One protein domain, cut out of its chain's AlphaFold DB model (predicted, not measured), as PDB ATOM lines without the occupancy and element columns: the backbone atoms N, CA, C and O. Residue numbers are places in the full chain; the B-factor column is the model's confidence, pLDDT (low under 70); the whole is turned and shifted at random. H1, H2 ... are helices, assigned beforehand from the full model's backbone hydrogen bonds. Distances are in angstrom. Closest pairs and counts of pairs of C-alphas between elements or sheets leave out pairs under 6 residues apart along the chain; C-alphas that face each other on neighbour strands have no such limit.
ATOM      1  N   ILE A   8      91.876 101.706 137.726       96.00
ATOM      2  CA  ILE A   8      91.926 100.353 138.305       96.00
ATOM      3  C   ILE A   8      90.798 100.196 139.324       96.00
ATOM      4  O   ILE A   8      90.083  99.195 139.327       96.00
ATOM      5  N   LYS A   9      90.605 101.212 140.168       97.38
ATOM      6  CA  LYS A   9      89.531 101.213 141.159       97.38
ATOM      7  C   LYS A   9      88.152 101.293 140.505       97.38
ATOM      8  O   LYS A   9      87.259 100.571 140.930       97.38
ATOM      9  N   ILE A  10      87.985 102.117 139.470       97.19
ATOM     10  CA  ILE A  10      86.738 102.207 138.692       97.19
ATOM     11  C   ILE A  10      86.392 100.856 138.071       97.19
ATOM     12  O   ILE A  10      85.271 100.391 138.244       97.19
ATOM     13  N   ALA A  11      87.349 100.206 137.403       94.75
ATOM     14  CA  ALA A  11      87.137  98.900 136.787       94.75
ATOM     15  C   ALA A  11      86.739  97.843 137.830       94.75
ATOM     16  O   ALA A  11      85.769  97.114 137.636       94.75
ATOM     17  N   HIS A  12      87.423  97.821 138.978       96.94
ATOM     18  CA  HIS A  12      87.097  96.903 140.069       96.94
ATOM     19  C   HIS A  12      85.695  97.147 140.650       96.94
ATOM     20  O   HIS A  12      84.926  96.205 140.834       96.94
ATOM     21  N   LEU A  13      85.331  98.409 140.900       96.81
ATOM     22  CA  LEU A  13      83.997  98.767 141.390       96.81
ATOM     23  C   LEU A  13      82.911  98.450 140.358       96.81
ATOM     24  O   LEU A  13      81.825  98.021 140.732       96.81
ATOM     25  N   ALA A  14      83.186  98.631 139.067       95.38
ATOM     26  CA  ALA A  14      82.247  98.292 138.004       95.38
ATOM     27  C   ALA A  14      81.948  96.792 137.941       95.38
ATOM     28  O   ALA A  14      80.784  96.416 137.792       95.38
ATOM     29  N   GLU A  15      82.970  95.954 138.115       94.69
ATOM     30  CA  GLU A  15      82.815  94.503 138.213       94.69
ATOM     31  C   GLU A  15      81.996  94.113 139.453       94.69
ATOM     32  O   GLU A  15      81.002  93.394 139.341       94.69
ATOM     33  N   GLN A  16      82.343  94.650 140.628       95.56
ATOM     34  CA  GLN A  16      81.625  94.377 141.880       95.56
ATOM     35  C   GLN A  16      80.159  94.818 141.828       95.56
ATOM     36  O   GLN A  16      79.264  94.104 142.284       95.56
ATOM     37  N   ASN A  17      79.902  95.978 141.227       94.88
ATOM     38  CA  ASN A  17      78.584  96.597 141.194       94.88
ATOM     39  C   ASN A  17      77.777  96.188 139.954       94.88
ATOM     40  O   ASN A  17      76.758  96.811 139.671       94.88
ATOM     41  N   GLN A  18      78.175  95.159 139.196       93.44
ATOM     42  CA  GLN A  18      77.486  94.784 137.954       93.44
ATOM     43  C   GLN A  18      75.990  94.491 138.181       93.44
ATOM     44  O   GLN A  18      75.127  95.026 137.477       93.44
ATOM     45  N   ALA A  19      75.671  93.667 139.186       93.94
ATOM     46  CA  ALA A  19      74.290  93.326 139.532       93.94
ATOM     47  C   ALA A  19      73.517  94.545 140.062       93.94
ATOM     48  O   ALA A  19      72.369  94.772 139.672       93.94
ATOM     49  N   GLU A  20      74.167  95.362 140.892       95.38
ATOM     50  CA  GLU A  20      73.621  96.618 141.409       95.38
ATOM     51  C   GLU A  20      73.262  97.575 140.259       95.38
ATOM     52  O   GLU A  20      72.128  98.037 140.154       95.38
ATOM     53  N   ASN A  21      74.196  97.821 139.341       95.00
ATOM     54  CA  ASN A  21      74.022  98.691 138.181       95.00
ATOM     55  C   ASN A  21      72.894  98.208 137.263       95.00
ATOM     56  O   ASN A  21      72.121  99.011 136.735       95.00
ATOM     57  N   HIS A  22      72.753  96.890 137.104       93.69
ATOM     58  CA  HIS A  22      71.637  96.310 136.370       93.69
ATOM     59  C   HIS A  22      70.287  96.578 137.060       93.69
ATOM     60  O   HIS A  22      69.320  96.979 136.402       93.69
ATOM     61  N   SER A  23      70.214  96.406 138.383       95.31
ATOM     62  CA  SER A  23      69.026  96.739 139.183       95.31
ATOM     63  C   SER A  23      68.706  98.234 139.148       95.31
ATOM     64  O   SER A  23      67.542  98.610 138.992       95.31
ATOM     65  N   PHE A  24      69.724  99.093 139.187       96.69
ATOM     66  CA  PHE A  24      69.563 100.536 139.049       96.69
ATOM     67  C   PHE A  24      68.961 100.914 137.692       96.69
ATOM     68  O   PHE A  24      68.001 101.679 137.627       96.69
ATOM     69  N   GLY A  25      69.440 100.305 136.602       95.19
ATOM     70  CA  GLY A  25      68.859 100.494 135.271       95.19
ATOM     71  C   GLY A  25      67.371 100.124 135.206       95.19
ATOM     72  O   GLY A  25      66.588 100.830 134.571       95.19
ATOM     73  N   LYS A  26      66.943  99.056 135.900       94.88
ATOM     74  CA  LYS A  26      65.515  98.698 136.022       94.88
ATOM     75  C   LYS A  26      64.729  99.730 136.827       94.88
ATOM     76  O   LYS A  26      63.623 100.082 136.426       94.88
ATOM     77  N   TYR A  27      65.297 100.225 137.922       96.19
ATOM     78  CA  TYR A  27      64.688 101.277 138.735       96.19
ATOM     79  C   TYR A  27      64.470 102.568 137.930       96.19
ATOM     80  O   TYR A  27      63.382 103.141 137.986       96.19
ATOM     81  N   LEU A  28      65.448 102.980 137.116       96.94
ATOM     82  CA  LEU A  28      65.348 104.171 136.264       96.94
ATOM     83  C   LEU A  28      64.183 104.097 135.264       96.94
ATOM     84  O   LEU A  28      63.543 105.112 135.004       96.94
ATOM     85  N   LYS A  29      63.850 102.901 134.756       95.12
ATOM     86  CA  LYS A  29      62.693 102.684 133.861       95.12
ATOM     87  C   LYS A  29      61.341 102.964 134.518       95.12
ATOM     88  O   LYS A  29      60.348 103.097 133.813       95.12
ATOM     89  N   GLN A  30      61.299 103.032 135.846       95.44
ATOM     90  CA  GLN A  30      60.095 103.331 136.621       95.44
ATOM     91  C   GLN A  30      60.012 104.815 137.014       95.44
ATOM     92  O   GLN A  30      59.040 105.217 137.648       95.44
ATOM     93  N   GLN A  31      61.025 105.621 136.675       96.38
ATOM     94  CA  GLN A  31      61.086 107.045 137.004       96.38
ATOM     95  C   GLN A  31      60.581 107.917 135.847       96.38
ATOM     96  O   GLN A  31      60.396 107.458 134.719       96.38
ATOM     97  N   ASN A  32      60.390 109.210 136.119       97.44
ATOM     98  CA  ASN A  32      60.088 110.187 135.079       97.44
ATOM     99  C   ASN A  32      61.312 110.391 134.167       97.44
ATOM    100  O   ASN A  32      62.323 110.944 134.596       97.44
ATOM    101  N   LEU A  33      61.205 109.966 132.905       97.12
ATOM    102  CA  LEU A  33      62.318 109.968 131.946       97.12
ATOM    103  C   LEU A  33      62.917 111.364 131.730       97.12
ATOM    104  O   LEU A  33      64.135 111.520 131.756       97.12
ATOM    105  N   GLN A  34      62.065 112.381 131.585       97.69
ATOM    106  CA  GLN A  34      62.503 113.757 131.357       97.69
ATOM    107  C   GLN A  34      63.243 114.319 132.577       97.69
ATOM    108  O   GLN A  34      64.243 115.020 132.431       97.69
ATOM    109  N   GLN A  35      62.781 113.992 133.784       97.94
ATOM    110  CA  GLN A  35      63.465 114.385 135.012       97.94
ATOM    111  C   GLN A  35      64.844 113.718 135.121       97.94
ATOM    112  O   GLN A  35      65.801 114.374 135.527       97.94
ATOM    113  N   ILE A  36      64.970 112.444 134.729       98.38
ATOM    114  CA  ILE A  36      66.273 111.764 134.692       98.38
ATOM    115  C   ILE A  36      67.229 112.464 133.726       98.38
ATOM    116  O   ILE A  36      68.358 112.754 134.117       98.38
ATOM    117  N   ASP A  37      66.783 112.789 132.510       98.38
ATOM    118  CA  ASP A  37      67.621 113.498 131.535       98.38
ATOM    119  C   ASP A  37      68.096 114.854 132.087       98.38
ATOM    120  O   ASP A  37      69.290 115.149 132.056       98.38
ATOM    121  N   GLN A  38      67.206 115.637 132.712       98.38
ATOM    122  CA  GLN A  38      67.565 116.919 133.335       98.38
ATOM    123  C   GLN A  38      68.640 116.775 134.422       98.38
ATOM    124  O   GLN A  38      69.593 117.564 134.471       98.38
ATOM    125  N   ILE A  39      68.504 115.773 135.296       98.44
ATOM    126  CA  ILE A  39      69.485 115.502 136.351       98.44
ATOM    127  C   ILE A  39      70.823 115.101 135.724       98.44
ATOM    128  O   ILE A  39      71.857 115.689 136.048       98.44
ATOM    129  N   VAL A  40      70.809 114.149 134.787       98.44
ATOM    130  CA  VAL A  40      72.016 113.648 134.118       98.44
ATOM    131  C   VAL A  40      72.737 114.763 133.371       98.44
ATOM    132  O   VAL A  40      73.953 114.874 133.500       98.44
ATOM    133  N   HIS A  41      72.033 115.631 132.644       98.50
ATOM    134  CA  HIS A  41      72.652 116.751 131.927       98.50
ATOM    135  C   HIS A  41      73.352 117.717 132.881       98.50
ATOM    136  O   HIS A  41      74.482 118.142 132.621       98.50
ATOM    137  N   ARG A  42      72.714 118.035 134.014       98.19
ATOM    138  CA  ARG A  42      73.298 118.906 135.044       98.19
ATOM    139  C   ARG A  42      74.531 118.268 135.686       98.19
ATOM    140  O   ARG A  42      75.560 118.937 135.833       98.19
ATOM    141  N   LEU A  43      74.443 116.990 136.055       98.25
ATOM    142  CA  LEU A  43      75.560 116.223 136.611       98.25
ATOM    143  C   LEU A  43      76.715 116.131 135.610       98.25
ATOM    144  O   LEU A  43      77.845 116.469 135.956       98.25
ATOM    145  N   ASN A  44      76.425 115.769 134.361       97.75
ATOM    146  CA  ASN A  44      77.402 115.682 133.283       97.75
ATOM    147  C   ASN A  44      78.127 117.014 133.082       97.75
ATOM    148  O   ASN A  44      79.353 117.035 133.098       97.75
ATOM    149  N   LYS A  45      77.403 118.137 132.978       97.00
ATOM    150  CA  LYS A  45      78.015 119.469 132.841       97.00
ATOM    151  C   LYS A  45      78.970 119.788 133.995       97.00
ATOM    152  O   LYS A  45      80.025 120.368 133.779       97.00
ATOM    153  N   THR A  46      78.613 119.405 135.217       96.69
ATOM    154  CA  THR A  46      79.430 119.687 136.406       96.69
ATOM    155  C   THR A  46      80.679 118.802 136.451       96.69
ATOM    156  O   THR A  46      81.789 119.284 136.672       96.69
ATOM    157  N   ILE A  47      80.502 117.502 136.216       97.31
ATOM    158  CA  ILE A  47      81.556 116.494 136.354       97.31
ATOM    159  C   ILE A  47      82.534 116.553 135.183       97.31
ATOM    160  O   ILE A  47      83.738 116.549 135.414       97.31
ATOM    161  N   SER A  48      82.050 116.659 133.943       95.12
ATOM    162  CA  SER A  48      82.924 116.741 132.760       95.12
ATOM    163  C   SER A  48      83.834 117.972 132.792       95.12
ATOM    164  O   SER A  48      85.002 117.863 132.444       95.12
ATOM    165  N   ASN A  49      83.359 119.107 133.317       95.31
ATOM    166  CA  ASN A  49      84.190 120.300 133.518       95.31
ATOM    167  C   ASN A  49      85.278 120.123 134.592       95.31
ATOM    168  O   ASN A  49      86.204 120.925 134.661       95.31
ATOM    169  N   SER A  50      85.157 119.102 135.441       94.94
ATOM    170  CA  SER A  50      86.089 118.815 136.536       94.94
ATOM    171  C   SER A  50      87.068 117.681 136.206       94.94
ATOM    172  O   SER A  50      87.908 117.348 137.039       94.94
ATOM    173  N   ILE A  51      86.951 117.056 135.027       94.69
ATOM    174  CA  ILE A  51      87.761 115.904 134.612       94.69
ATOM    175  C   ILE A  51      88.340 116.169 133.223       94.69
ATOM    176  O   ILE A  51      87.612 116.237 132.235       94.69
ATOM    177  N   SER A  52      89.666 116.229 133.128       92.56
ATOM    178  CA  SER A  52      90.364 116.272 131.844       92.56
ATOM    179  C   SER A  52      90.420 114.867 131.233       92.56
ATOM    180  O   SER A  52      91.079 113.960 131.740       92.56
ATOM    181  N   CYS A  53      89.704 114.649 130.125       86.25
ATOM    182  CA  CYS A  53      89.662 113.334 129.473       86.25
ATOM    183  C   CYS A  53      91.002 112.937 128.824       86.25
ATOM    184  O   CYS A  53      91.267 111.744 128.653       86.25
ATOM    185  N   VAL A  54      91.858 113.920 128.519       89.62
ATOM    186  CA  VAL A  54      93.199 113.704 127.950       89.62
ATOM    187  C   VAL A  54      94.211 113.217 128.988       89.62
ATOM    188  O   VAL A  54      95.261 112.704 128.614       89.62
ATOM    189  N   ASP A  55      93.878 113.293 130.280       91.38
ATOM    190  CA  ASP A  55      94.742 112.775 131.344       91.38
ATOM    191  C   ASP A  55      94.792 111.244 131.306       91.38
ATOM    192  O   ASP A  55      95.840 110.651 131.555       91.38
ATOM    193  N   CYS A  56      93.675 110.594 130.952       93.00
ATOM    194  CA  CYS A  56      93.576 109.134 130.913       93.00
ATOM    195  C   CYS A  56      93.570 108.548 129.495       93.00
ATOM    196  O   CYS A  56      94.128 107.472 129.279       93.00
ATOM    197  N   GLY A  57      92.912 109.205 128.529       91.94
ATOM    198  CA  GLY A  57      92.725 108.675 127.173       91.94
ATOM    199  C   GLY A  57      92.040 107.298 127.118       91.94
ATOM    200  O   GLY A  57      92.147 106.602 126.108       91.94
ATOM    201  N   ASN A  58      91.362 106.867 128.191       93.81
ATOM    202  CA  ASN A  58      90.987 105.461 128.367       93.81
ATOM    203  C   ASN A  58      89.948 104.985 127.340       93.81
ATOM    204  O   ASN A  58      90.024 103.860 126.855       93.81
ATOM    205  N   CYS A  59      89.021 105.852 126.926       90.31
ATOM    206  CA  CYS A  59      88.062 105.523 125.869       90.31
ATOM    207  C   CYS A  59      88.739 105.275 124.511       90.31
ATOM    208  O   CYS A  59      88.290 104.424 123.754       90.31
ATOM    209  N   CYS A  60      89.849 105.961 124.210       90.62
ATOM    210  CA  CYS A  60      90.599 105.766 122.966       90.62
ATOM    211  C   CYS A  60      91.406 104.457 122.950       90.62
ATOM    212  O   CYS A  60      91.772 103.988 121.872       90.62
ATOM    213  N   ARG A  61      91.693 103.885 124.127       91.88
ATOM    214  CA  ARG A  61      92.374 102.588 124.295       91.88
ATOM    215  C   ARG A  61      91.420 101.399 124.205       91.88
ATOM    216  O   ARG A  61      91.860 100.314 123.842       91.88
ATOM    217  N   ASN A  62      90.144 101.633 124.512       91.31
ATOM    218  CA  ASN A  62      89.097 100.619 124.630       91.31
ATOM    219  C   ASN A  62      87.932 100.908 123.662       91.31
ATOM    220  O   ASN A  62      86.762 100.863 124.046       91.31
ATOM    221  N   LEU A  63      88.236 101.267 122.408       88.75
ATOM    222  CA  LEU A  63      87.199 101.456 121.392       88.75
ATOM    223  C   LEU A  63      86.564 100.112 121.052       88.75
ATOM    224  O   LEU A  63      87.274  99.133 120.856       88.75
ATOM    225  N   ARG A  64      85.239 100.069 120.917       87.06
ATOM    226  CA  ARG A  64      84.534  98.874 120.437       87.06
ATOM    227  C   ARG A  64      84.284  98.977 118.932       87.06
ATOM    228  O   ARG A  64      83.990 100.080 118.463       87.06
ATOM    229  N   PRO A  65      84.392  97.876 118.167       82.19
ATOM    230  CA  PRO A  65      84.171  97.933 116.729       82.19
ATOM    231  C   PRO A  65      82.748  98.347 116.375       82.19
ATOM    232  O   PRO A  65      81.780  97.902 116.990       82.19
ATOM    233  N   ILE A  66      82.640  99.195 115.356       80.69
ATOM    234  CA  ILE A  66      81.366  99.581 114.753       80.69
ATOM    235  C   ILE A  66      81.043  98.571 113.639       80.69
ATOM    236  O   ILE A  66      81.939  97.967 113.055       80.69
ATOM    237  N   ALA A  67      79.755  98.355 113.362       75.38
ATOM    238  CA  ALA A  67      79.279  97.262 112.510       75.38
ATOM    239  C   ALA A  67      79.746  97.324 111.041       75.38
ATOM    240  O   ALA A  67      79.753  96.290 110.367       75.38
ATOM    241  N   THR A  68      80.113  98.504 110.532       86.88
ATOM    242  CA  THR A  68      80.476  98.701 109.121       86.88
ATOM    243  C   THR A  68      81.941  99.078 108.947       86.88
ATOM    244  O   THR A  68      82.556  99.710 109.809       86.88
ATOM    245  N   ASP A  69      82.493  98.694 107.800       91.38
ATOM    246  CA  ASP A  69      83.888  98.934 107.446       91.38
ATOM    247  C   ASP A  69      84.146 100.445 107.312       91.38
ATOM    248  O   ASP A  69      85.153 100.956 107.807       91.38
ATOM    249  N   GLU A  70      83.184 101.184 106.749       89.94
ATOM    250  CA  GLU A  70      83.240 102.640 106.594       89.94
ATOM    251  C   GLU A  70      83.336 103.356 107.944       89.94
ATOM    252  O   GLU A  70      84.076 104.329 108.081       89.94
ATOM    253  N   ALA A  71      82.628 102.855 108.959       86.75
ATOM    254  CA  ALA A  71      82.645 103.433 110.296       86.75
ATOM    255  C   ALA A  71      83.934 103.103 111.070       86.75
ATOM    256  O   ALA A  71      84.273 103.800 112.025       86.75
ATOM    257  N   LEU A  72      84.673 102.063 110.668       89.44
ATOM    258  CA  LEU A  72      85.946 101.678 111.286       89.44
ATOM    259  C   LEU A  72      87.149 102.434 110.712       89.44
ATOM    260  O   LEU A  72      88.111 102.681 111.445       89.44
ATOM    261  N   LEU A  73      87.098 102.844 109.440       91.88
ATOM    262  CA  LEU A  73      88.178 103.563 108.741       91.88
ATOM    263  C   LEU A  73      88.795 104.750 109.513       91.88
ATOM    264  O   LEU A  73      90.021 104.921 109.451       91.88
ATOM    265  N   PRO A  74      88.028 105.565 110.266       90.56
ATOM    266  CA  PRO A  74      88.613 106.654 111.047       90.56
ATOM    267  C   PRO A  74      89.551 106.180 112.170       90.56
ATOM    268  O   PRO A  74      90.442 106.926 112.578       90.56
ATOM    269  N   PHE A  75      89.398 104.941 112.647       90.75
ATOM    270  CA  PHE A  75      90.053 104.429 113.856       90.75
ATOM    271  C   PHE A  75      91.129 103.374 113.593       90.75
ATOM    272  O   PHE A  75      92.022 103.201 114.424       90.75
ATOM    273  N   VAL A  76      91.070 102.686 112.449       91.19
ATOM    274  CA  VAL A  76      91.999 101.605 112.073       91.19
ATOM    275  C   VAL A  76      92.609 101.858 110.695       91.19
ATOM    276  O   VAL A  76      92.155 102.731 109.952       91.19
ATOM    277  N   LEU A  77      93.695 101.160 110.368       91.44
ATOM    278  CA  LEU A  77      94.245 101.190 109.010       91.44
ATOM    279  C   LEU A  77      93.353 100.347 108.076       91.44
ATOM    280  O   LEU A  77      92.859  99.312 108.535       91.44
ATOM    281  N   PRO A  78      93.126 100.755 106.812       91.62
ATOM    282  CA  PRO A  78      92.232 100.045 105.891       91.62
ATOM    283  C   PRO A  78      92.526  98.544 105.765       91.62
ATOM    284  O   PRO A  78      91.613  97.723 105.807       91.62
ATOM    285  N   GLU A  79      93.803  98.171 105.701       92.81
ATOM    286  CA  GLU A  79      94.275  96.788 105.612       92.81
ATOM    287  C   GLU A  79      93.942  95.934 106.848       92.81
ATOM    288  O   GLU A  79      93.902  94.709 106.761       92.81
ATOM    289  N   ASN A  80      93.651  96.568 107.988       91.81
ATOM    290  CA  ASN A  80      93.376  95.899 109.259       91.81
ATOM    291  C   ASN A  80      91.874  95.776 109.573       91.81
ATOM    292  O   ASN A  80      91.518  95.174 110.586       91.81
ATOM    293  N   ILE A  81      90.970  96.309 108.739       90.25
ATOM    294  CA  ILE A  81      89.520  96.328 109.022       90.25
ATOM    295  C   ILE A  81      88.971  94.927 109.313       90.25
ATOM    296  O   ILE A  81      88.287  94.735 110.320       90.25
ATOM    297  N   ALA A  82      89.312  93.941 108.478       90.38
ATOM    298  CA  ALA A  82      88.829  92.568 108.626       90.38
ATOM    299  C   ALA A  82      89.223  91.944 109.978       90.38
ATOM    300  O   ALA A  82      88.466  91.157 110.541       90.38
ATOM    301  N   THR A  83      90.382  92.326 110.521       89.44
ATOM    302  CA  THR A  83      90.845  91.885 111.841       89.44
ATOM    303  C   THR A  83      90.090  92.592 112.964       89.44
ATOM    304  O   THR A  83      89.697  91.954 113.936       89.44
ATOM    305  N   TYR A  84      89.874  93.902 112.841       89.06
ATOM    306  CA  TYR A  84      89.338  94.728 113.925       89.06
ATOM    307  C   TYR A  84      87.820  94.629 114.071       89.06
ATOM    308  O   TYR A  84      87.315  94.753 115.184       89.06
ATOM    309  N   LYS A  85      87.092  94.351 112.985       87.31
ATOM    310  CA  LYS A  85      85.622  94.273 112.955       87.31
ATOM    311  C   LYS A  85      85.019  93.311 113.983       87.31
ATOM    312  O   LYS A  85      83.895  93.522 114.427       87.31
ATOM    313  N   TYR A  86      85.764  92.276 114.369       86.44
ATOM    314  CA  TYR A  86      85.305  91.219 115.276       86.44
ATOM    315  C   TYR A  86      85.971  91.251 116.658       86.44
ATOM    316  O   TYR A  86      85.749  90.347 117.464       86.44
ATOM    317  N   LEU A  87      86.796  92.263 116.948       88.25
ATOM    318  CA  LEU A  87      87.410  92.403 118.267       88.25
ATOM    319  C   LEU A  87      86.378  92.829 119.316       88.25
ATOM    320  O   LEU A  87      85.374  93.468 119.022       88.25
ATOM    321  N   LYS A  88      86.642  92.502 120.581       86.38
ATOM    322  CA  LYS A  88      85.851  93.052 121.691       86.38
ATOM    323  C   LYS A  88      86.123  94.550 121.853       86.38
ATOM    324  O   LYS A  88      85.199  95.337 122.039       86.38
ATOM    325  N   GLU A  89      87.398  94.917 121.774       90.62
ATOM    326  CA  GLU A  89      87.889  96.282 121.879       90.62
ATOM    327  C   GLU A  89      89.252  96.426 121.193       90.62
ATOM    328  O   GLU A  89      89.936  95.433 120.938       90.62
ATOM    329  N   PHE A  90      89.639  97.659 120.883       90.81
ATOM    330  CA  PHE A  90      90.923  97.988 120.283       90.81
ATOM    331  C   PHE A  90      91.368  99.415 120.618       90.81
ATOM    332  O   PHE A  90      90.571 100.284 120.977       90.81
ATOM    333  N   THR A  91      92.664  99.674 120.453       92.75
ATOM    334  CA  THR A  91      93.229 101.020 120.583       92.75
ATOM    335  C   THR A  91      93.206 101.747 119.241       92.75
ATOM    336  O   THR A  91      93.621 101.201 118.221       92.75
ATOM    337  N   CYS A  92      92.741 102.997 119.244       92.44
ATOM    338  CA  CYS A  92      92.708 103.856 118.062       92.44
ATOM    339  C   CYS A  92      94.108 104.068 117.461       92.44
ATOM    340  O   CYS A  92      95.039 104.414 118.190       92.44
ATOM    341  N   LYS A  93      94.238 103.994 116.129       93.31
ATOM    342  CA  LYS A  93      95.500 104.278 115.413       93.31
ATOM    343  C   LYS A  93      96.052 105.684 115.672       93.31
ATOM    344  O   LYS A  93      97.254 105.901 115.590       93.31
ATOM    345  N   ASN A  94      95.166 106.637 115.970       92.31
ATOM    346  CA  ASN A  94      95.507 108.043 116.181       92.31
ATOM    347  C   ASN A  94      95.862 108.351 117.645       92.31
ATOM    348  O   ASN A  94      96.016 109.517 117.999       92.31
ATOM    349  N   LEU A  95      95.922 107.356 118.536       92.81
ATOM    350  CA  LEU A  95      96.258 107.595 119.938       92.81
ATOM    351  C   LEU A  95      97.781 107.673 120.126       92.81
ATOM    352  O   LEU A  95      98.482 106.675 119.979       92.81
ATOM    353  N   ALA A  96      98.278 108.844 120.525       90.25
ATOM    354  CA  ALA A  96      99.660 109.060 120.941       90.25
ATOM    355  C   ALA A  96      99.698 109.316 122.456       90.25
ATOM    356  O   ALA A  96      99.214 110.337 122.947       90.25
ATOM    357  N   CYS A  97     100.246 108.367 123.221       88.12
ATOM    358  CA  CYS A  97     100.111 108.343 124.682       88.12
ATOM    359  C   CYS A  97      98.626 108.407 125.090       88.12
ATOM    360  O   CYS A  97      97.916 107.428 124.875       88.12
ATOM    361  N   ASN A  98      98.157 109.523 125.657       91.94
ATOM    362  CA  ASN A  98      96.763 109.716 126.082       91.94
ATOM    363  C   ASN A  98      96.003 110.746 125.226       91.94
ATOM    364  O   ASN A  98      94.828 111.001 125.486       91.94
ATOM    365  N   LEU A  99      96.646 111.318 124.201       90.56
ATOM    366  CA  LEU A  99      96.073 112.365 123.359       90.56
ATOM    367  C   LEU A  99      95.907 111.877 121.916       90.56
ATOM    368  O   LEU A  99      96.756 111.178 121.366       90.56
ATOM    369  N   CYS A 100      94.791 112.247 121.294       91.12
ATOM    370  CA  CYS A 100      94.562 111.976 119.880       91.12
ATOM    371  C   CYS A 100      95.459 112.885 119.026       91.12
ATOM    372  O   CYS A 100      95.451 114.099 119.216       91.12
ATOM    373  N   SER A 101      96.182 112.321 118.059       93.69
ATOM    374  CA  SER A 101      97.024 113.077 117.120       93.69
ATOM    375  C   SER A 101      96.228 114.041 116.237       93.69
ATOM    376  O   SER A 101      96.780 115.020 115.750       93.69
ATOM    377  N   VAL A 102      94.929 113.785 116.067       92.38
ATOM    378  CA  VAL A 102      93.976 114.612 115.314       92.38
ATOM    379  C   VAL A 102      92.870 115.133 116.233       92.38
ATOM    380  O   VAL A 102      91.698 115.086 115.884       92.38
ATOM    381  N   TYR A 103      93.211 115.559 117.459       90.06
ATOM    382  CA  TYR A 103      92.219 115.860 118.500       90.06
ATOM    383  C   TYR A 103      91.112 116.808 118.020       90.06
ATOM    384  O   TYR A 103      89.941 116.493 118.219       90.06
ATOM    385  N   ASP A 104      91.440 117.907 117.346       91.00
ATOM    386  CA  ASP A 104      90.440 118.883 116.886       91.00
ATOM    387  C   ASP A 104      89.576 118.360 115.723       91.00
ATOM    388  O   ASP A 104      88.385 118.661 115.631       91.00
ATOM    389  N   GLU A 105      90.142 117.484 114.890       92.44
ATOM    390  CA  GLU A 105      89.485 116.863 113.732       92.44
ATOM    391  C   GLU A 105      88.921 115.466 114.035       92.44
ATOM    392  O   GLU A 105      88.508 114.736 113.132       92.44
ATOM    393  N   ARG A 106      88.901 115.067 115.313       91.94
ATOM    394  CA  ARG A 106      88.500 113.716 115.711       91.94
ATOM    395  C   ARG A 106      87.064 113.398 115.266       91.94
ATOM    396  O   ARG A 106      86.229 114.308 115.234       91.94
ATOM    397  N   PRO A 107      86.750 112.116 114.989       90.00
ATOM    398  CA  PRO A 107      85.415 111.703 114.561       90.00
ATOM    399  C   PRO A 107      84.320 112.167 115.518       90.00
ATOM    400  O   PRO A 107      84.553 112.332 116.722       90.00
ATOM    401  N   GLU A 108      83.112 112.357 114.989       90.00
ATOM    402  CA  GLU A 108      81.984 112.879 115.763       90.00
ATOM    403  C   GLU A 108      81.662 111.976 116.960       90.00
ATOM    404  O   GLU A 108      81.381 112.460 118.052       90.00
ATOM    405  N   GLU A 109      81.828 110.667 116.803       88.38
ATOM    406  CA  GLU A 109      81.672 109.671 117.858       88.38
ATOM    407  C   GLU A 109      82.620 109.935 119.038       88.38
ATOM    408  O   GLU A 109      82.230 109.834 120.202       88.38
ATOM    409  N   CYS A 110      83.865 110.337 118.755       90.38
ATOM    410  CA  CYS A 110      84.830 110.722 119.783       90.38
ATOM    411  C   CYS A 110      84.527 112.091 120.396       90.38
ATOM    412  O   CYS A 110      84.831 112.303 121.569       90.38
ATOM    413  N   ARG A 111      83.965 113.037 119.632       90.81
ATOM    414  CA  ARG A 111      83.561 114.353 120.164       90.81
ATOM    415  C   ARG A 111      82.361 114.251 121.093       90.81
ATOM    416  O   ARG A 111      82.293 114.976 122.079       90.81
ATOM    417  N   GLN A 112      81.437 113.352 120.779       91.56
ATOM    418  CA  GLN A 112      80.188 113.194 121.510       91.56
ATOM    419  C   GLN A 112      80.298 112.241 122.703       91.56
ATOM    420  O   GLN A 112      79.443 112.301 123.585       91.56
ATOM    421  N   TYR A 113      81.313 111.371 122.754       92.25
ATOM    422  CA  TYR A 113      81.562 110.504 123.905       92.25
ATOM    423  C   TYR A 113      81.720 111.331 125.200       92.25
ATOM    424  O   TYR A 113      82.459 112.316 125.193       92.25
ATOM    425  N   PRO A 114      81.080 110.955 126.331       93.81
ATOM    426  CA  PRO A 114      80.352 109.704 126.591       93.81
ATOM    427  C   PRO A 114      78.826 109.758 126.359       93.81
ATOM    428  O   PRO A 114      78.085 108.949 126.916       93.81
ATOM    429  N   TYR A 115      78.327 110.696 125.552       95.00
ATOM    430  CA  TYR A 115      76.916 110.809 125.144       95.00
ATOM    431  C   TYR A 115      75.916 111.077 126.279       95.00
ATOM    432  O   TYR A 115      74.718 110.802 126.147       95.00
ATOM    433  N   LEU A 116      76.387 111.616 127.403       96.88
ATOM    434  CA  LEU A 116      75.556 111.951 128.562       96.88
ATOM    435  C   LEU A 116      74.721 113.229 128.365       96.88
ATOM    436  O   LEU A 116      73.857 113.517 129.181       96.88
ATOM    437  N   HIS A 117      74.958 113.989 127.293       95.81
ATOM    438  CA  HIS A 117      74.160 115.159 126.898       95.81
ATOM    439  C   HIS A 117      72.923 114.813 126.065       95.81
ATOM    440  O   HIS A 117      72.085 115.678 125.844       95.81
ATOM    441  N   ARG A 118      72.827 113.584 125.546       96.25
ATOM    442  CA  ARG A 118      71.675 113.153 124.745       96.25
ATOM    443  C   ARG A 118      70.499 112.796 125.655       96.25
ATOM    444  O   ARG A 118      70.710 112.221 126.724       96.25
ATOM    445  N   ASP A 119      69.285 113.051 125.185       96.94
ATOM    446  CA  ASP A 119      68.046 112.628 125.847       96.94
ATOM    447  C   ASP A 119      67.880 111.098 125.843       96.94
ATOM    448  O   ASP A 119      68.671 110.346 125.250       96.94
ATOM    449  N   ASN A 120      66.812 110.629 126.489       96.31
ATOM    450  CA  ASN A 120      66.453 109.222 126.619       96.31
ATOM    451  C   ASN A 120      67.562 108.397 127.286       96.31
ATOM    452  O   ASN A 120      67.838 107.264 126.878       96.31
ATOM    453  N   PHE A 121      68.214 108.950 128.315       97.50
ATOM    454  CA  PHE A 121      69.293 108.292 129.056       97.50
ATOM    455  C   PHE A 121      68.909 106.876 129.508       97.50
ATOM    456  O   PHE A 121      69.670 105.924 129.333       97.50
ATOM    457  N   VAL A 122      67.685 106.716 130.019       97.12
ATOM    458  CA  VAL A 122      67.158 105.444 130.536       97.12
ATOM    459  C   VAL A 122      67.154 104.336 129.473       97.12
ATOM    460  O   VAL A 122      67.491 103.187 129.775       97.12
ATOM    461  N   ASN A 123      66.860 104.673 128.214       95.81
ATOM    462  CA  ASN A 123      66.850 103.716 127.101       95.81
ATOM    463  C   ASN A 123      68.260 103.231 126.736       95.81
ATOM    464  O   ASN A 123      68.414 102.136 126.203       95.81
ATOM    465  N   ARG A 124      69.286 104.022 127.064       95.56
ATOM    466  CA  ARG A 124      70.699 103.760 126.752       95.56
ATOM    467  C   ARG A 124      71.484 103.217 127.944       95.56
ATOM    468  O   ARG A 124      72.697 103.064 127.866       95.56
ATOM    469  N   THR A 125      70.807 102.888 129.046       94.00
ATOM    470  CA  THR A 125      71.427 102.380 130.285       94.00
ATOM    471  C   THR A 125      72.385 101.213 130.050       94.00
ATOM    472  O   THR A 125      73.432 101.175 130.682       94.00
ATOM    473  N   GLY A 126      72.102 100.314 129.101       91.44
ATOM    474  CA  GLY A 126      73.035  99.244 128.721       91.44
ATOM    475  C   GLY A 126      74.399  99.767 128.253       91.44
ATOM    476  O   GLY A 126      75.425  99.370 128.798       91.44
ATOM    477  N   GLU A 127      74.417 100.700 127.298       91.62
ATOM    478  CA  GLU A 127      75.644 101.341 126.796       91.62
ATOM    479  C   GLU A 127      76.334 102.173 127.882       91.62
ATOM    480  O   GLU A 127      77.558 102.161 128.006       91.62
ATOM    481  N   ILE A 128      75.552 102.877 128.705       94.94
ATOM    482  CA  ILE A 128      76.081 103.691 129.801       94.94
ATOM    483  C   ILE A 128      76.802 102.823 130.834       94.94
ATOM    484  O   ILE A 128      77.908 103.175 131.231       94.94
ATOM    485  N   ILE A 129      76.238 101.679 131.230       92.19
ATOM    486  CA  ILE A 129      76.906 100.755 132.159       92.19
ATOM    487  C   ILE A 129      78.174 100.164 131.541       92.19
ATOM    488  O   ILE A 129      79.173  99.996 132.229       92.19
ATOM    489  N   GLN A 130      78.196  99.927 130.233       90.25
ATOM    490  CA  GLN A 130      79.431  99.516 129.575       90.25
ATOM    491  C   GLN A 130      80.492 100.631 129.499       90.25
ATOM    492  O   GLN A 130      81.671 100.336 129.347       90.25
ATOM    493  N   ASN A 131      80.094 101.905 129.543       94.25
ATOM    494  CA  ASN A 131      81.023 103.038 129.609       94.25
ATOM    495  C   ASN A 131      81.410 103.394 131.052       94.25
ATOM    496  O   ASN A 131      82.417 104.067 131.260       94.25
ATOM    497  N   TYR A 132      80.632 102.943 132.039       96.12
ATOM    498  CA  TYR A 132      80.861 103.156 133.469       96.12
ATOM    499  C   TYR A 132      82.188 102.548 133.936       96.12
ATOM    500  O   TYR A 132      82.901 103.180 134.708       96.12
ATOM    501  N   GLU A 133      82.559 101.373 133.419       94.06
ATOM    502  CA  GLU A 133      83.854 100.731 133.706       94.06
ATOM    503  C   GLU A 133      85.046 101.431 133.019       94.06
ATOM    504  O   GLU A 133      86.189 101.278 133.439       94.06
ATOM    505  N   ILE A 134      84.785 102.215 131.964       94.12
ATOM    506  CA  ILE A 134      85.819 102.805 131.097       94.12
ATOM    507  C   ILE A 134      86.110 104.256 131.482       94.12
ATOM    508  O   ILE A 134      87.265 104.688 131.488       94.12
ATOM    509  N   CYS A 135      85.071 105.049 131.731       96.38
ATOM    510  CA  CYS A 135      85.179 106.498 131.776       96.38
ATOM    511  C   CYS A 135      84.906 107.045 133.179       96.38
ATOM    512  O   CYS A 135      83.778 106.922 133.664       96.38
ATOM    513  N   PRO A 136      85.868 107.772 133.784       97.06
ATOM    514  CA  PRO A 136      85.649 108.445 135.062       97.06
ATOM    515  C   PRO A 136      84.446 109.395 135.063       97.06
ATOM    516  O   PRO A 136      83.741 109.490 136.064       97.06
ATOM    517  N   ILE A 137      84.151 110.069 133.947       97.69
ATOM    518  CA  ILE A 137      82.976 110.953 133.848       97.69
ATOM    519  C   ILE A 137      81.689 110.138 134.005       97.69
ATOM    520  O   ILE A 137      80.829 110.498 134.803       97.69
ATOM    521  N   VAL A 138      81.570 109.023 133.278       97.88
ATOM    522  CA  VAL A 138      80.379 108.164 133.329       97.88
ATOM    523  C   VAL A 138      80.219 107.536 134.703       97.88
ATOM    524  O   VAL A 138      79.124 107.596 135.259       97.88
ATOM    525  N   PHE A 139      81.310 107.008 135.263       98.00
ATOM    526  CA  PHE A 139      81.337 106.452 136.612       98.00
ATOM    527  C   PHE A 139      80.747 107.440 137.622       98.00
ATOM    528  O   PHE A 139      79.730 107.167 138.259       98.00
ATOM    529  N   ASN A 140      81.325 108.641 137.701       98.12
ATOM    530  CA  ASN A 140      80.899 109.634 138.680       98.12
ATOM    531  C   ASN A 140      79.476 110.149 138.410       98.12
ATOM    532  O   ASN A 140      78.746 110.400 139.363       98.12
ATOM    533  N   VAL A 141      79.042 110.292 137.151       98.25
ATOM    534  CA  VAL A 141      77.662 110.718 136.848       98.25
ATOM    535  C   VAL A 141      76.646 109.685 137.330       98.25
ATOM    536  O   VAL A 141      75.651 110.063 137.946       98.25
ATOM    537  N   VAL A 142      76.892 108.395 137.095       97.81
ATOM    538  CA  VAL A 142      75.987 107.322 137.533       97.81
ATOM    539  C   VAL A 142      75.956 107.216 139.058       97.81
ATOM    540  O   VAL A 142      74.869 107.154 139.629       97.81
ATOM    541  N   GLU A 143      77.111 107.261 139.727       97.56
ATOM    542  CA  GLU A 143      77.166 107.221 141.195       97.56
ATOM    543  C   GLU A 143      76.446 108.418 141.828       97.56
ATOM    544  O   GLU A 143      75.665 108.257 142.765       97.56
ATOM    545  N   GLN A 144      76.618 109.622 141.274       97.56
ATOM    546  CA  GLN A 144      75.896 110.801 141.753       97.56
ATOM    547  C   GLN A 144      74.394 110.727 141.474       97.56
ATOM    548  O   GLN A 144      73.595 111.151 142.309       97.56
ATOM    549  N   LEU A 145      73.991 110.149 140.341       97.56
ATOM    550  CA  LEU A 145      72.582 109.940 140.029       97.56
ATOM    551  C   LEU A 145      71.921 108.996 141.047       97.56
ATOM    552  O   LEU A 145      70.815 109.280 141.502       97.56
ATOM    553  N   LYS A 146      72.596 107.909 141.453       97.00
ATOM    554  CA  LYS A 146      72.103 107.007 142.513       97.00
ATOM    555  C   LYS A 146      71.857 107.763 143.820       97.00
ATOM    556  O   LYS A 146      70.793 107.614 144.423       97.00
ATOM    557  N   VAL A 147      72.811 108.606 144.225       96.50
ATOM    558  CA  VAL A 147      72.719 109.428 145.442       96.50
ATOM    559  C   VAL A 147      71.559 110.422 145.359       96.50
ATOM    560  O   VAL A 147      70.760 110.513 146.290       96.50
ATOM    561  N   GLU A 148      71.435 111.151 144.251       96.44
ATOM    562  CA  GLU A 148      70.407 112.183 144.080       96.44
ATOM    563  C   GLU A 148      68.988 111.611 144.069       96.44
ATOM    564  O   GLU A 148      68.073 112.189 144.659       96.44
ATOM    565  N   LEU A 149      68.820 110.429 143.475       96.56
ATOM    566  CA  LEU A 149      67.556 109.693 143.490       96.56
ATOM    567  C   LEU A 149      67.298 108.973 144.820       96.56
ATOM    568  O   LEU A 149      66.260 108.333 144.974       96.56
ATOM    569  N   LYS A 150      68.225 109.073 145.787       95.62
ATOM    570  CA  LYS A 150      68.188 108.356 147.072       95.62
ATOM    571  C   LYS A 150      67.960 106.858 146.872       95.62
ATOM    572  O   LYS A 150      67.249 106.214 147.646       95.62
TER     573      LYS A 150
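Overview. This is residues 8 to 150 of the 154 residues of an uncharacterized protein of Acidiluteibacter ferrifornacis (UniProt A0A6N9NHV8). What shape do these atoms make? A cluster of four longer helices, H2, H3, H8 and H9, fills one end, with H1 to one side of it near H8 and H9, and a loosely built part rich in loops makes the other end. There the short H5 and H6 lie farthest out, and H4 and H7 lie between them and the cluster. How large is it, and of what class? The printed part has 143 residues with nine named helices, H1 to H9 in chain order, and no named strand: it is all helix. It is compact by its radius of gyration of the C-alphas, 16.0 A, yet elongated, spanning 49 by 29 by 29 A.

Along the chain. Where is the longest helix? H3, residues 33 to 48, runs 21.7 A from C-alpha 33 at (62.318, 109.968, 131.946) to C-alpha 48. Where are the other longer ones? H9 is residues 136 to 148, 18.1 A, ending with C-alpha 148 at (70.407, 112.183, 144.080). H2, residues 18 to 28, measures 15.4 A; H8, residues 121 to 132, 13.4 A; H1, residues 8 to 16, 12.4 A. Which are short? H4 is residues 58 to 61, H5 69 to 72, H6 78 to 84 and H7 108 to 112.

Arrangement. What touches H3? H9 touches it at a steep tilt of 49 degrees, opposite ways, the closest C-alphas being those of Ser 48 and Ile 137, 5.9 A apart. With residues 33 to 40 alone H3 touches residues 121 to 122 of H8, closest at the C-alphas of Asp 37 and Phe 121, 6.0 A; the tilt of 33 degrees is shallow, only just short of steep. What else does H8, the hub, touch? H2 touches it at a shallow tilt of 18 degrees, opposite ways, the closest C-alphas being those of Gly 25 and Thr 125, 5.9 A. H8 and H9 touch only at the corner, closest at the C-alphas of Tyr 132 and Phe 139, 4.6 A. What of the rest? H1 is close to but not clearly touching H8, with the C-alphas of Ala 14 and Tyr 132 6.8 A apart. H5 and H6 are close but not clearly touching, at the C-alphas of Asp 69 and Ile 81, 6.4 A, while H4 and H7 touch no helix. How do the backbones run? Every O i to N i+4 pair is within hydrogen-bond range in H1, H2, H3, H7 and H9, against 6 of 8 in H8 and 1 of 3 in H6, where 3 of 4 O i to N i+3 pairs are; H4 and H5, with 4 residues each, are too short for any O i to N i+4 pair.

Size, cuts and confidence. How far does it reach? The two C-alphas farthest apart, those of Glu 79 and Lys 150, are 50.3 A apart. Which link is long? That from H6 to H7, residues 85 to 107; in it residues 95 to 96 pair with 99 to 100, antiparallel. Is anything cut or uncertain? The printed part has no cut, and no printed residue is under 70 in pLDDT.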